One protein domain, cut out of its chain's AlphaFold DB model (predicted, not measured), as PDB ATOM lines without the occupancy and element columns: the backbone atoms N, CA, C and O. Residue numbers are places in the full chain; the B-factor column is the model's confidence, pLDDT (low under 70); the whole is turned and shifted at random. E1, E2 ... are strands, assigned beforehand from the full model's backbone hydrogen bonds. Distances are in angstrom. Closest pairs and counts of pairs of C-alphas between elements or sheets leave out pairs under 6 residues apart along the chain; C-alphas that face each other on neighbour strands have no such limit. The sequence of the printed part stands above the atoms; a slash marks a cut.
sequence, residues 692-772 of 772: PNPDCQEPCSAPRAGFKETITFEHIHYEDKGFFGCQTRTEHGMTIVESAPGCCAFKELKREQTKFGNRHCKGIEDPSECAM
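This is residues 692 to 772 of the 772 residues of an uncharacterized protein of Cordyceps sp. RAO-2017 (UniProt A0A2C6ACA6). A long, bent hairpin of E1 and E2 makes the core of a strongly twisted sheet; along the other side of E2, E3 pairs near one end and the hairpin of E4 and E5 joins farther along. A long unnamed lead-in, residues 692 to 709, comes before E1, and residues 767 to 772 stick out as a tail. The printed part has 81 residues, with no named helix and five named strands, E1 to E5 in chain order, in a branched antiparallel sheet; the class is all strand, though named strands hold 33 residues. It is only just loose, close to compact, with a radius of gyration of the C-alphas of 14.5 A, and spans 57 by 30 by 22 A.

After residues 692 to 709, look at E1, residues 710 to 718, and E2, residues 721 to 729, an antiparallel hairpin with N 712 and O 727 3.0 A apart. E1, E2 and E3, residues 735 to 739, form a meander, each strand the antiparallel neighbour of the one before; N 728 and O 737 are 2.9 A apart. E5, residues 759 to 763, is on the same side of E2 as E3, with N 724 and O 761 2.7 A apart. E4, residues 749 to 753, forms a hairpin with E5; N 750 and O 762 are 2.8 A apart. E1 and E4 are apart.

Find C-alpha 710 at (0.881, 3.615, 78.174); from there E1 runs 21.3 A and bends by 69 degrees at residue 713. E2 runs 22.1 A and bends by 63 degrees at residue 726. E5 ends at C-alpha 763, (20.173, 14.311, 87.956).

The C-alphas farthest apart, Gly 706 and Met 772, are 57.5 A apart. The printed part has no cut and no long link. Its mean pLDDT is 70.3; 29 residues are under 70, among them 703 to 708 and 764 to 772.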
ATOM      1  N   PRO A 692      14.152   5.052  94.386       84.25
ATOM      2  CA  PRO A 692      12.781   5.552  94.327       84.25
ATOM      3  C   PRO A 692      12.503   6.633  95.378       84.25
ATOM      4  O   PRO A 692      12.876   6.507  96.551       84.25
ATOM      5  N   ASN A 693      11.820   7.694  94.959       83.69
ATOM      6  CA  ASN A 693      11.382   8.774  95.826       83.69
ATOM      7  C   ASN A 693      10.021   8.422  96.461       83.69
ATOM      8  O   ASN A 693       9.016   8.413  95.749       83.69
ATOM      9  N   PRO A 694       9.944   8.157  97.780       80.50
ATOM     10  CA  PRO A 694       8.683   7.801  98.434       80.50
ATOM     11  C   PRO A 694       7.646   8.934  98.387       80.50
ATOM     12  O   PRO A 694       6.455   8.650  98.480       80.50
ATOM     13  N   ASP A 695       8.086  10.181  98.184       81.69
ATOM     14  CA  ASP A 695       7.224  11.365  98.103       81.69
ATOM     15  C   ASP A 695       6.620  11.572  96.698       81.69
ATOM     16  O   ASP A 695       5.865  12.518  96.475       81.69
ATOM     17  N   CYS A 696       6.953  10.711  95.730       81.38
ATOM     18  CA  CYS A 696       6.483  10.790  94.348       81.38
ATOM     19  C   CYS A 696       6.196   9.393  93.782       81.38
ATOM     20  O   CYS A 696       7.016   8.811  93.074       81.38
ATOM     21  N   GLN A 697       5.019   8.852  94.101       76.50
ATOM     22  CA  GLN A 697       4.589   7.536  93.609       76.50
ATOM     23  C   GLN A 697       3.990   7.597  92.196       76.50
ATOM     24  O   GLN A 697       4.144   6.652  91.426       76.50
ATOM     25  N   GLU A 698       3.372   8.725  91.829       83.75
ATOM     26  CA  GLU A 698       2.731   8.941  90.526       83.75
ATOM     27  C   GLU A 698       3.291  10.213  89.862       83.75
ATOM     28  O   GLU A 698       2.707  11.293  89.962       83.75
ATOM     29  N   PRO A 699       4.462  10.130  89.203       84.56
ATOM     30  CA  PRO A 699       5.082  11.286  88.551       84.56
ATOM     31  C   PRO A 699       4.303  11.766  87.317       84.56
ATOM     32  O   PRO A 699       4.443  12.926  86.922       84.56
ATOM     33  N   CYS A 700       3.501  10.883  86.715       86.38
ATOM     34  CA  CYS A 700       2.772  11.108  85.474       86.38
ATOM     35  C   CYS A 700       1.269  10.946  85.690       86.38
ATOM     36  O   CYS A 700       0.836  10.045  86.404       86.38
ATOM     37  N   SER A 701       0.478  11.799  85.041       78.88
ATOM     38  CA  SER A 701      -0.983  11.715  85.076       78.88
ATOM     39  C   SER A 701      -1.473  10.397  84.473       78.88
ATOM     40  O   SER A 701      -0.908   9.919  83.491       78.88
ATOM     41  N   ALA A 702      -2.543   9.832  85.035       71.50
ATOM     42  CA  ALA A 702      -3.140   8.595  84.540       71.50
ATOM     43  C   ALA A 702      -3.611   8.714  83.070       71.50
ATOM     44  O   ALA A 702      -4.046   9.794  82.649       71.50
ATOM     45  N   PRO A 703      -3.564   7.614  82.292       63.69
ATOM     46  CA  PRO A 703      -4.069   7.595  80.923       63.69
ATOM     47  C   PRO A 703      -5.580   7.849  80.883       63.69
ATOM     48  O   PRO A 703      -6.315   7.564  81.831       63.69
ATOM     49  N   ARG A 704      -6.060   8.410  79.770       57.47
ATOM     50  CA  ARG A 704      -7.483   8.733  79.594       57.47
ATOM     51  C   ARG A 704      -8.317   7.452  79.581       57.47
ATOM     52  O   ARG A 704      -8.005   6.504  78.863       57.47
ATOM     53  N   ALA A 705      -9.418   7.450  80.331       50.09
ATOM     54  CA  ALA A 705     -10.366   6.342  80.333       50.09
ATOM     55  C   ALA A 705     -10.868   6.063  78.901       50.09
ATOM     56  O   ALA A 705     -11.414   6.955  78.255       50.09
ATOM     57  N   GLY A 706     -10.669   4.834  78.415       54.12
ATOM     58  CA  GLY A 706     -11.119   4.392  77.088       54.12
ATOM     59  C   GLY A 706     -10.030   4.257  76.016       54.12
ATOM     60  O   GLY A 706     -10.325   3.710  74.959       54.12
ATOM     61  N   PHE A 707      -8.785   4.672  76.281       55.31
ATOM     62  CA  PHE A 707      -7.665   4.542  75.337       55.31
ATOM     63  C   PHE A 707      -6.603   3.562  75.859       55.31
ATOM     64  O   PHE A 707      -6.265   3.573  77.042       55.31
ATOM     65  N   LYS A 708      -6.061   2.705  74.980       65.75
ATOM     66  CA  LYS A 708      -4.970   1.758  75.296       65.75
ATOM     67  C   LYS A 708      -3.596   2.434  75.200       65.75
ATOM     68  O   LYS A 708      -2.714   1.989  74.472       65.75
ATOM     69  N   GLU A 709      -3.436   3.553  75.889       79.31
ATOM     70  CA  GLU A 709      -2.163   4.270  75.956       79.31
ATOM     71  C   GLU A 709      -1.355   3.806  77.169       79.31
ATOM     72  O   GLU A 709      -1.913   3.459  78.214       79.31
ATOM     73  N   THR A 710      -0.030   3.825  77.043       76.50
ATOM     74  CA  THR A 710       0.881   3.615  78.174       76.50
ATOM     75  C   THR A 710       1.587   4.923  78.490       76.50
ATOM     76  O   THR A 710       2.063   5.604  77.588       76.50
ATOM     77  N   ILE A 711       1.623   5.300  79.766       79.25
ATOM     78  CA  ILE A 711       2.330   6.499  80.221       79.25
ATOM     79  C   ILE A 711       3.475   6.049  81.114       79.25
ATOM     80  O   ILE A 711       3.248   5.391  82.131       79.25
ATOM     81  N   THR A 712       4.700   6.388  80.724       81.75
ATOM     82  CA  THR A 712       5.919   5.985  81.429       81.75
ATOM     83  C   THR A 712       6.759   7.192  81.813       81.75
ATOM     84  O   THR A 712       6.893   8.147  81.050       81.75
ATOM     85  N   PHE A 713       7.329   7.148  83.017       82.50
ATOM     86  CA  PHE A 713       8.353   8.095  83.446       82.50
ATOM     87  C   PHE A 713       9.721   7.556  83.039       82.50
ATOM     88  O   PHE A 713      10.144   6.511  83.537       82.50
ATOM     89  N   GLU A 714      10.413   8.246  82.141       81.50
ATOM     90  CA  GLU A 714      11.668   7.748  81.583       81.50
ATOM     91  C   GLU A 714      12.626   8.859  81.166       81.50
ATOM     92  O   GLU A 714      12.323  10.049  81.267       81.50
ATOM     93  N   HIS A 715      13.811   8.440  80.730       75.31
ATOM     94  CA  HIS A 715      14.871   9.320  80.273       75.31
ATOM     95  C   HIS A 715      14.579   9.854  78.865       75.31
ATOM     96  O   HIS A 715      14.380   9.081  77.930       75.31
ATOM     97  N   ILE A 716      14.610  11.174  78.715       73.19
ATOM     98  CA  ILE A 716      14.380  11.903  77.470       73.19
ATOM     99  C   ILE A 716      15.707  12.548  77.053       73.19
ATOM    100  O   ILE A 716      16.309  13.320  77.806       73.19
ATOM    101  N   HIS A 717      16.182  12.221  75.850       59.47
ATOM    102  CA  HIS A 717      17.419  12.778  75.305       59.47
ATOM    103  C   HIS A 717      17.148  14.148  74.675       59.47
ATOM    104  O   HIS A 717      16.631  14.233  73.566       59.47
ATOM    105  N   TYR A 718      17.524  15.218  75.378       53.91
ATOM    106  CA  TYR A 718      17.448  16.589  74.872       53.91
ATOM    107  C   TYR A 718      18.854  17.194  74.839       53.91
ATOM    108  O   TYR A 718      19.449  17.374  75.898       53.91
ATOM    109  N   GLU A 719      19.386  17.499  73.649       45.72
ATOM    110  CA  GLU A 719      20.649  18.249  73.458       45.72
ATOM    111  C   GLU A 719      21.791  17.836  74.424       45.72
ATOM    112  O   GLU A 719      22.346  18.674  75.137       45.72
ATOM    113  N   ASP A 720      22.095  16.534  74.508       42.66
ATOM    114  CA  ASP A 720      23.143  15.949  75.368       42.66
ATOM    115  C   ASP A 720      22.997  16.185  76.887       42.66
ATOM    116  O   ASP A 720      23.919  15.935  77.664       42.66
ATOM    117  N   LYS A 721      21.822  16.620  77.353       54.31
ATOM    118  CA  LYS A 721      21.510  16.809  78.775       54.31
ATOM    119  C   LYS A 721      20.442  15.802  79.190       54.31
ATOM    120  O   LYS A 721      19.306  15.862  78.735       54.31
ATOM    121  N   GLY A 722      20.822  14.842  80.029       62.12
ATOM    122  CA  GLY A 722      19.936  13.760  80.456       62.12
ATOM    123  C   GLY A 722      18.798  14.230  81.364       62.12
ATOM    124  O   GLY A 722      19.008  14.438  82.563       62.12
ATOM    125  N   PHE A 723      17.599  14.398  80.801       80.12
ATOM    126  CA  PHE A 723      16.381  14.762  81.529       80.12
ATOM    127  C   PHE A 723      15.442  13.561  81.664       80.12
ATOM    128  O   PHE A 723      15.503  12.620  80.884       80.12
ATOM    129  N   PHE A 724      14.543  13.600  82.644       82.62
ATOM    130  CA  PHE A 724      13.465  12.636  82.832       82.62
ATOM    131  C   PHE A 724      12.104  13.333  82.778       82.62
ATOM    132  O   PHE A 724      11.921  14.421  83.345       82.62
ATOM    133  N   GLY A 725      11.144  12.690  82.120       85.50
ATOM    134  CA  GLY A 725       9.787  13.197  81.953       85.50
ATOM    135  C   GLY A 725       8.778  12.096  81.644       85.50
ATOM    136  O   GLY A 725       9.118  10.915  81.632       85.50
ATOM    137  N   CYS A 726       7.526  12.496  81.444       85.19
ATOM    138  CA  CYS A 726       6.423  11.580  81.179       85.19
ATOM    139  C   CYS A 726       6.189  11.465  79.676       85.19
ATOM    140  O   CYS A 726       5.848  12.465  79.039       85.19
ATOM    141  N   GLN A 727       6.335  10.261  79.126       83.06
ATOM    142  CA  GLN A 727       5.998   9.976  77.735       83.06
ATOM    143  C   GLN A 727       4.710   9.165  77.660       83.06
ATOM    144  O   GLN A 727       4.574   8.128  78.310       83.06
ATOM    145  N   THR A 728       3.779   9.630  76.834       80.75
ATOM    146  CA  THR A 728       2.583   8.874  76.463       80.75
ATOM    147  C   THR A 728       2.856   8.144  75.164       80.75
ATOM    148  O   THR A 728       3.201   8.777  74.165       80.75
ATOM    149  N   ARG A 729       2.678   6.824  75.161       76.56
ATOM    150  CA  ARG A 729       2.848   5.974  73.987       76.56
ATOM    151  C   ARG A 729       1.561   5.294  73.566       76.56
ATOM    152  O   ARG A 729       0.752   4.894  74.405       76.56
ATOM    153  N   THR A 730       1.420   5.106  72.257       74.56
ATOM    154  CA  THR A 730       0.396   4.222  71.688       74.56
ATOM    155  C   THR A 730       0.634   2.772  72.126       74.56
ATOM    156  O   THR A 730       1.731   2.409  72.554       74.56
ATOM    157  N   GLU A 731      -0.357   1.899  71.931       74.31
ATOM    158  CA  GLU A 731      -0.194   0.441  72.087       74.31
ATOM    159  C   GLU A 731       0.921  -0.160  71.198       74.31
ATOM    160  O   GLU A 731       1.396  -1.257  71.477       74.31
ATOM    161  N   HIS A 732       1.392   0.572  70.180       67.38
ATOM    162  CA  HIS A 732       2.489   0.173  69.288       67.38
ATOM    163  C   HIS A 732       3.855   0.762  69.702       67.38
ATOM    164  O   HIS A 732       4.838   0.593  68.985       67.38
ATOM    165  N   GLY A 733       3.941   1.462  70.842       69.88
ATOM    166  CA  GLY A 733       5.197   1.989  71.389       69.88
ATOM    167  C   GLY A 733       5.673   3.327  70.807       69.88
ATOM    168  O   GLY A 733       6.788   3.746  71.110       69.88
ATOM    169  N   MET A 734       4.856   4.023  70.008       60.53
ATOM    170  CA  MET A 734       5.193   5.357  69.485       60.53
ATOM    171  C   MET A 734       4.872   6.451  70.504       60.53
ATOM    172  O   MET A 734       3.752   6.484  71.011       60.53
ATOM    173  N   THR A 735       5.819   7.356  70.775       73.00
ATOM    174  CA  THR A 735       5.633   8.506  71.680       73.00
ATOM    175  C   THR A 735       4.773   9.586  71.020       73.00
ATOM    176  O   THR A 735       5.145  10.135  69.990       73.00
ATOM    177  N   ILE A 736       3.622   9.884  71.625       68.12
ATOM    178  CA  ILE A 736       2.616  10.837  71.126       68.12
ATOM    179  C   ILE A 736       2.781  12.202  71.800       68.12
ATOM    180  O   ILE A 736       2.610  13.245  71.177       68.12
ATOM    181  N   VAL A 737       3.079  12.196  73.103       73.62
ATOM    182  CA  VAL A 737       3.162  13.405  73.929       73.62
ATOM    183  C   VAL A 737       4.287  13.254  74.941       73.62
ATOM    184  O   VAL A 737       4.369  12.240  75.637       73.62
ATOM    185  N   GLU A 738       5.105  14.296  75.068       79.00
ATOM    186  CA  GLU A 738       6.033  14.478  76.182       79.00
ATOM    187  C   GLU A 738       5.477  15.549  77.119       79.00
ATOM    188  O   GLU A 738       5.110  16.646  76.692       79.00
ATOM    189  N   SER A 739       5.387  15.233  78.407       77.56
ATOM    190  CA  SER A 739       4.853  16.152  79.409       77.56
ATOM    191  C   SER A 739       5.769  16.271  80.619       77.56
ATOM    192  O   SER A 739       6.473  15.336  81.018       77.56
ATOM    193  N   ALA A 740       5.753  17.467  81.209       80.75
ATOM    194  CA  ALA A 740       6.470  17.751  82.439       80.75
ATOM    195  C   ALA A 740       5.891  16.897  83.582       80.75
ATOM    196  O   ALA A 740       4.682  16.950  83.820       80.75
ATOM    197  N   PRO A 741       6.725  16.155  84.327       85.25
ATOM    198  CA  PRO A 741       6.251  15.348  85.437       85.25
ATOM    199  C   PRO A 741       5.764  16.237  86.593       85.25
ATOM    200  O   PRO A 741       6.289  17.334  86.838       85.25
ATOM    201  N   GLY A 742       4.772  15.750  87.338       84.62
ATOM    202  CA  GLY A 742       4.266  16.421  88.540       84.62
ATOM    203  C   GLY A 742       5.326  16.492  89.646       84.62
ATOM    204  O   GLY A 742       5.481  17.521  90.312       84.62
ATOM    205  N   CYS A 743       6.119  15.429  89.773       85.00
ATOM    206  CA  CYS A 743       7.212  15.266  90.728       85.00
ATOM    207  C   CYS A 743       8.295  14.327  90.156       85.00
ATOM    208  O   CYS A 743       8.077  13.677  89.137       85.00
ATOM    209  N   CYS A 744       9.476  14.263  90.778       87.00
ATOM    210  CA  CYS A 744      10.542  13.363  90.329       87.00
ATOM    211  C   CYS A 744      10.469  12.012  91.041       87.00
ATOM    212  O   CYS A 744      10.525  11.961  92.271       87.00
ATOM    213  N   ALA A 745      10.388  10.934  90.254       84.88
ATOM    214  CA  ALA A 745      10.211   9.563  90.740       84.88
ATOM    215  C   ALA A 745      11.424   8.997  91.501       84.88
ATOM    216  O   ALA A 745      11.299   7.988  92.190       84.88
ATOM    217  N   PHE A 746      12.591   9.640  91.395       86.25
ATOM    218  CA  PHE A 746      13.838   9.210  92.030       86.25
ATOM    219  C   PHE A 746      14.450  10.342  92.860       86.25
ATOM    220  O   PHE A 746      14.338  11.511  92.482       86.25
ATOM    221  N   LYS A 747      15.079  10.010  93.995       83.56
ATOM    222  CA  LYS A 747      15.609  10.996  94.963       83.56
ATOM    223  C   LYS A 747      16.787  11.793  94.415       83.56
ATOM    224  O   LYS A 747      17.012  12.930  94.820       83.56
ATOM    225  N   GLU A 748      17.526  11.198  93.489       85.12
ATOM    226  CA  GLU A 748      18.687  11.786  92.829       85.12
ATOM    227  C   GLU A 748      18.293  12.772  91.723       85.12
ATOM    228  O   GLU A 748      19.170  13.351  91.087       85.12
ATOM    229  N   LEU A 749      16.994  12.976  91.472       82.81
ATOM    230  CA  LEU A 749      16.493  13.897  90.459       82.81
ATOM    231  C   LEU A 749      15.852  15.139  91.096       82.81
ATOM    232  O   LEU A 749      15.048  15.039  92.023       82.81
ATOM    233  N   LYS A 750      16.134  16.322  90.544       83.25
ATOM    234  CA  LYS A 750      15.469  17.588  90.899       83.25
ATOM    235  C   LYS A 750      14.735  18.180  89.703       83.25
ATOM    236  O   LYS A 750      15.192  18.072  88.569       83.25
ATOM    237  N   ARG A 751      13.593  18.831  89.961       80.75
ATOM    238  CA  ARG A 751      12.855  19.574  88.928       80.75
ATOM    239  C   ARG A 751      13.635  20.826  88.544       80.75
ATOM    240  O   ARG A 751      13.805  21.717  89.370       80.75
ATOM    241  N   GLU A 752      14.030  20.908  87.286       78.50
ATOM    242  CA  GLU A 752      14.723  22.042  86.689       78.50
ATOM    243  C   GLU A 752      13.893  22.602  85.529       78.50
ATOM    244  O   GLU A 752      13.235  21.861  84.793       78.50
ATOM    245  N   GLN A 753      13.874  23.927  85.387       75.19
ATOM    246  CA  GLN A 753      13.171  24.590  84.296       75.19
ATOM    247  C   GLN A 753      14.069  24.626  83.056       75.19
ATOM    248  O   GLN A 753      15.180  25.149  83.100       75.19
ATOM    249  N   THR A 754      13.594  24.072  81.943       67.00
ATOM    250  CA  THR A 754      14.316  24.120  80.670       67.00
ATOM    251  C   THR A 754      14.233  25.517  80.053       67.00
ATOM    252  O   THR A 754      13.378  26.328  80.417       67.00
ATOM    253  N   LYS A 755      15.088  25.799  79.059       52.16
ATOM    254  CA  LYS A 755      15.091  27.071  78.306       52.16
ATOM    255  C   LYS A 755      13.734  27.423  77.671       52.16
ATOM    256  O   LYS A 755      13.492  28.588  77.383       52.16
ATOM    257  N   PHE A 756      12.864  26.432  77.481       52.72
ATOM    258  CA  PHE A 756      11.526  26.573  76.899       52.72
ATOM    259  C   PHE A 756      10.411  26.705  77.951       52.72
ATOM    260  O   PHE A 756       9.235  26.659  77.614       52.72
ATOM    261  N   GLY A 757      10.757  26.845  79.236       56.44
ATOM    262  CA  GLY A 757       9.809  27.089  80.327       56.44
ATOM    263  C   GLY A 757       9.217  25.834  80.983       56.44
ATOM    264  O   GLY A 757       8.657  25.946  82.076       56.44
ATOM    265  N   ASN A 758       9.395  24.647  80.393       70.19
ATOM    266  CA  ASN A 758       8.898  23.372  80.928       70.19
ATOM    267  C   ASN A 758       9.797  22.831  82.053       70.19
ATOM    268  O   ASN A 758      11.019  22.901  81.968       70.19
ATOM    269  N   ARG A 759       9.211  22.260  83.116       76.69
ATOM    270  CA  ARG A 759       9.960  21.726  84.273       76.69
ATOM    271  C   ARG A 759      10.166  20.213  84.155       76.69
ATOM    272  O   ARG A 759       9.199  19.480  84.327       76.69
ATOM    273  N   HIS A 760      11.400  19.762  83.945       82.38
ATOM    274  CA  HIS A 760      11.772  18.342  83.839       82.38
ATOM    275  C   HIS A 760      12.662  17.905  85.003       82.38
ATOM    276  O   HIS A 760      13.202  18.743  85.718       82.38
ATOM    277  N   CYS A 761      12.805  16.601  85.223       81.56
ATOM    278  CA  CYS A 761      13.637  16.062  86.297       81.56
ATOM    279  C   CYS A 761      15.064  15.815  85.792       81.56
ATOM    280  O   CYS A 761      15.248  15.034  84.867       81.56
ATOM    281  N   LYS A 762      16.075  16.461  86.377       83.38
ATOM    282  CA  LYS A 762      17.495  16.272  86.031       83.38
ATOM    283  C   LYS A 762      18.253  15.669  87.215       83.38
ATOM    284  O   LYS A 762      17.923  15.972  88.362       83.38
ATOM    285  N   GLY A 763      19.253  14.831  86.940       76.75
ATOM    286  CA  GLY A 763      20.173  14.311  87.956       76.75
ATOM    287  C   GLY A 763      20.872  15.428  88.727       76.75
ATOM    288  O   GLY A 763      21.300  16.419  88.139       76.75
ATOM    289  N   ILE A 764      20.971  15.265  90.046       63.66
ATOM    290  CA  ILE A 764      21.816  16.095  90.901       63.66
ATOM    291  C   ILE A 764      23.264  15.729  90.561       63.66
ATOM    292  O   ILE A 764      23.718  14.638  90.890       63.66
ATOM    293  N   GLU A 765      23.983  16.617  89.876       55.59
ATOM    294  CA  GLU A 765      25.444  16.531  89.806       55.59
ATOM    295  C   GLU A 765      25.974  16.689  91.243       55.59
ATOM    296  O   GLU A 765      25.596  17.630  91.946       55.59
ATOM    297  N   ASP A 766      26.748  15.709  91.715       35.78
ATOM    298  CA  ASP A 766      27.262  15.646  93.085       35.78
ATOM    299  C   ASP A 766      28.088  16.916  93.410       35.78
ATOM    300  O   ASP A 766      29.094  17.166  92.746       35.78
ATOM    301  N   PRO A 767      27.703  17.748  94.400       37.78
ATOM    302  CA  PRO A 767      28.430  18.972  94.745       37.78
ATOM    303  C   PRO A 767      29.724  18.743  95.549       37.78
ATOM    304  O   PRO A 767      30.297  19.712  96.053       37.78
ATOM    305  N   SER A 768      30.181  17.502  95.737       34.47
ATOM    306  CA  SER A 768      31.293  17.191  96.648       34.47
ATOM    307  C   SER A 768      32.719  17.451  96.122       34.47
ATOM    308  O   SER A 768      33.665  17.242  96.875       34.47
ATOM    309  N   GLU A 769      32.909  18.030  94.930       31.83
ATOM    310  CA  GLU A 769      34.227  18.528  94.464       31.83
ATOM    311  C   GLU A 769      34.380  20.063  94.496       31.83
ATOM    312  O   GLU A 769      35.323  20.621  93.945       31.83
ATOM    313  N   CYS A 770      33.519  20.783  95.224       31.08
ATOM    314  CA  CYS A 770      33.816  22.153  95.671       31.08
ATOM    315  C   CYS A 770      34.438  22.162  97.079       31.08
ATOM    316  O   CYS A 770      33.935  22.828  97.981       31.08
ATOM    317  N   ALA A 771      35.519  21.398  97.268       32.53
ATOM    318  CA  ALA A 771      36.497  21.567  98.347       32.53
ATOM    319  C   ALA A 771      37.750  20.695  98.113       32.53
ATOM    320  O   ALA A 771      37.940  19.699  98.809       32.53
ATOM    321  N   MET A 772      38.611  21.082  97.163       29.08
ATOM    322  CA  MET A 772      40.076  21.146  97.330       29.08
ATOM    323  C   MET A 772      40.746  21.827  96.141       29.08
ATOM    324  O   MET A 772      40.392  21.489  94.993       29.08
TER     325      MET A 772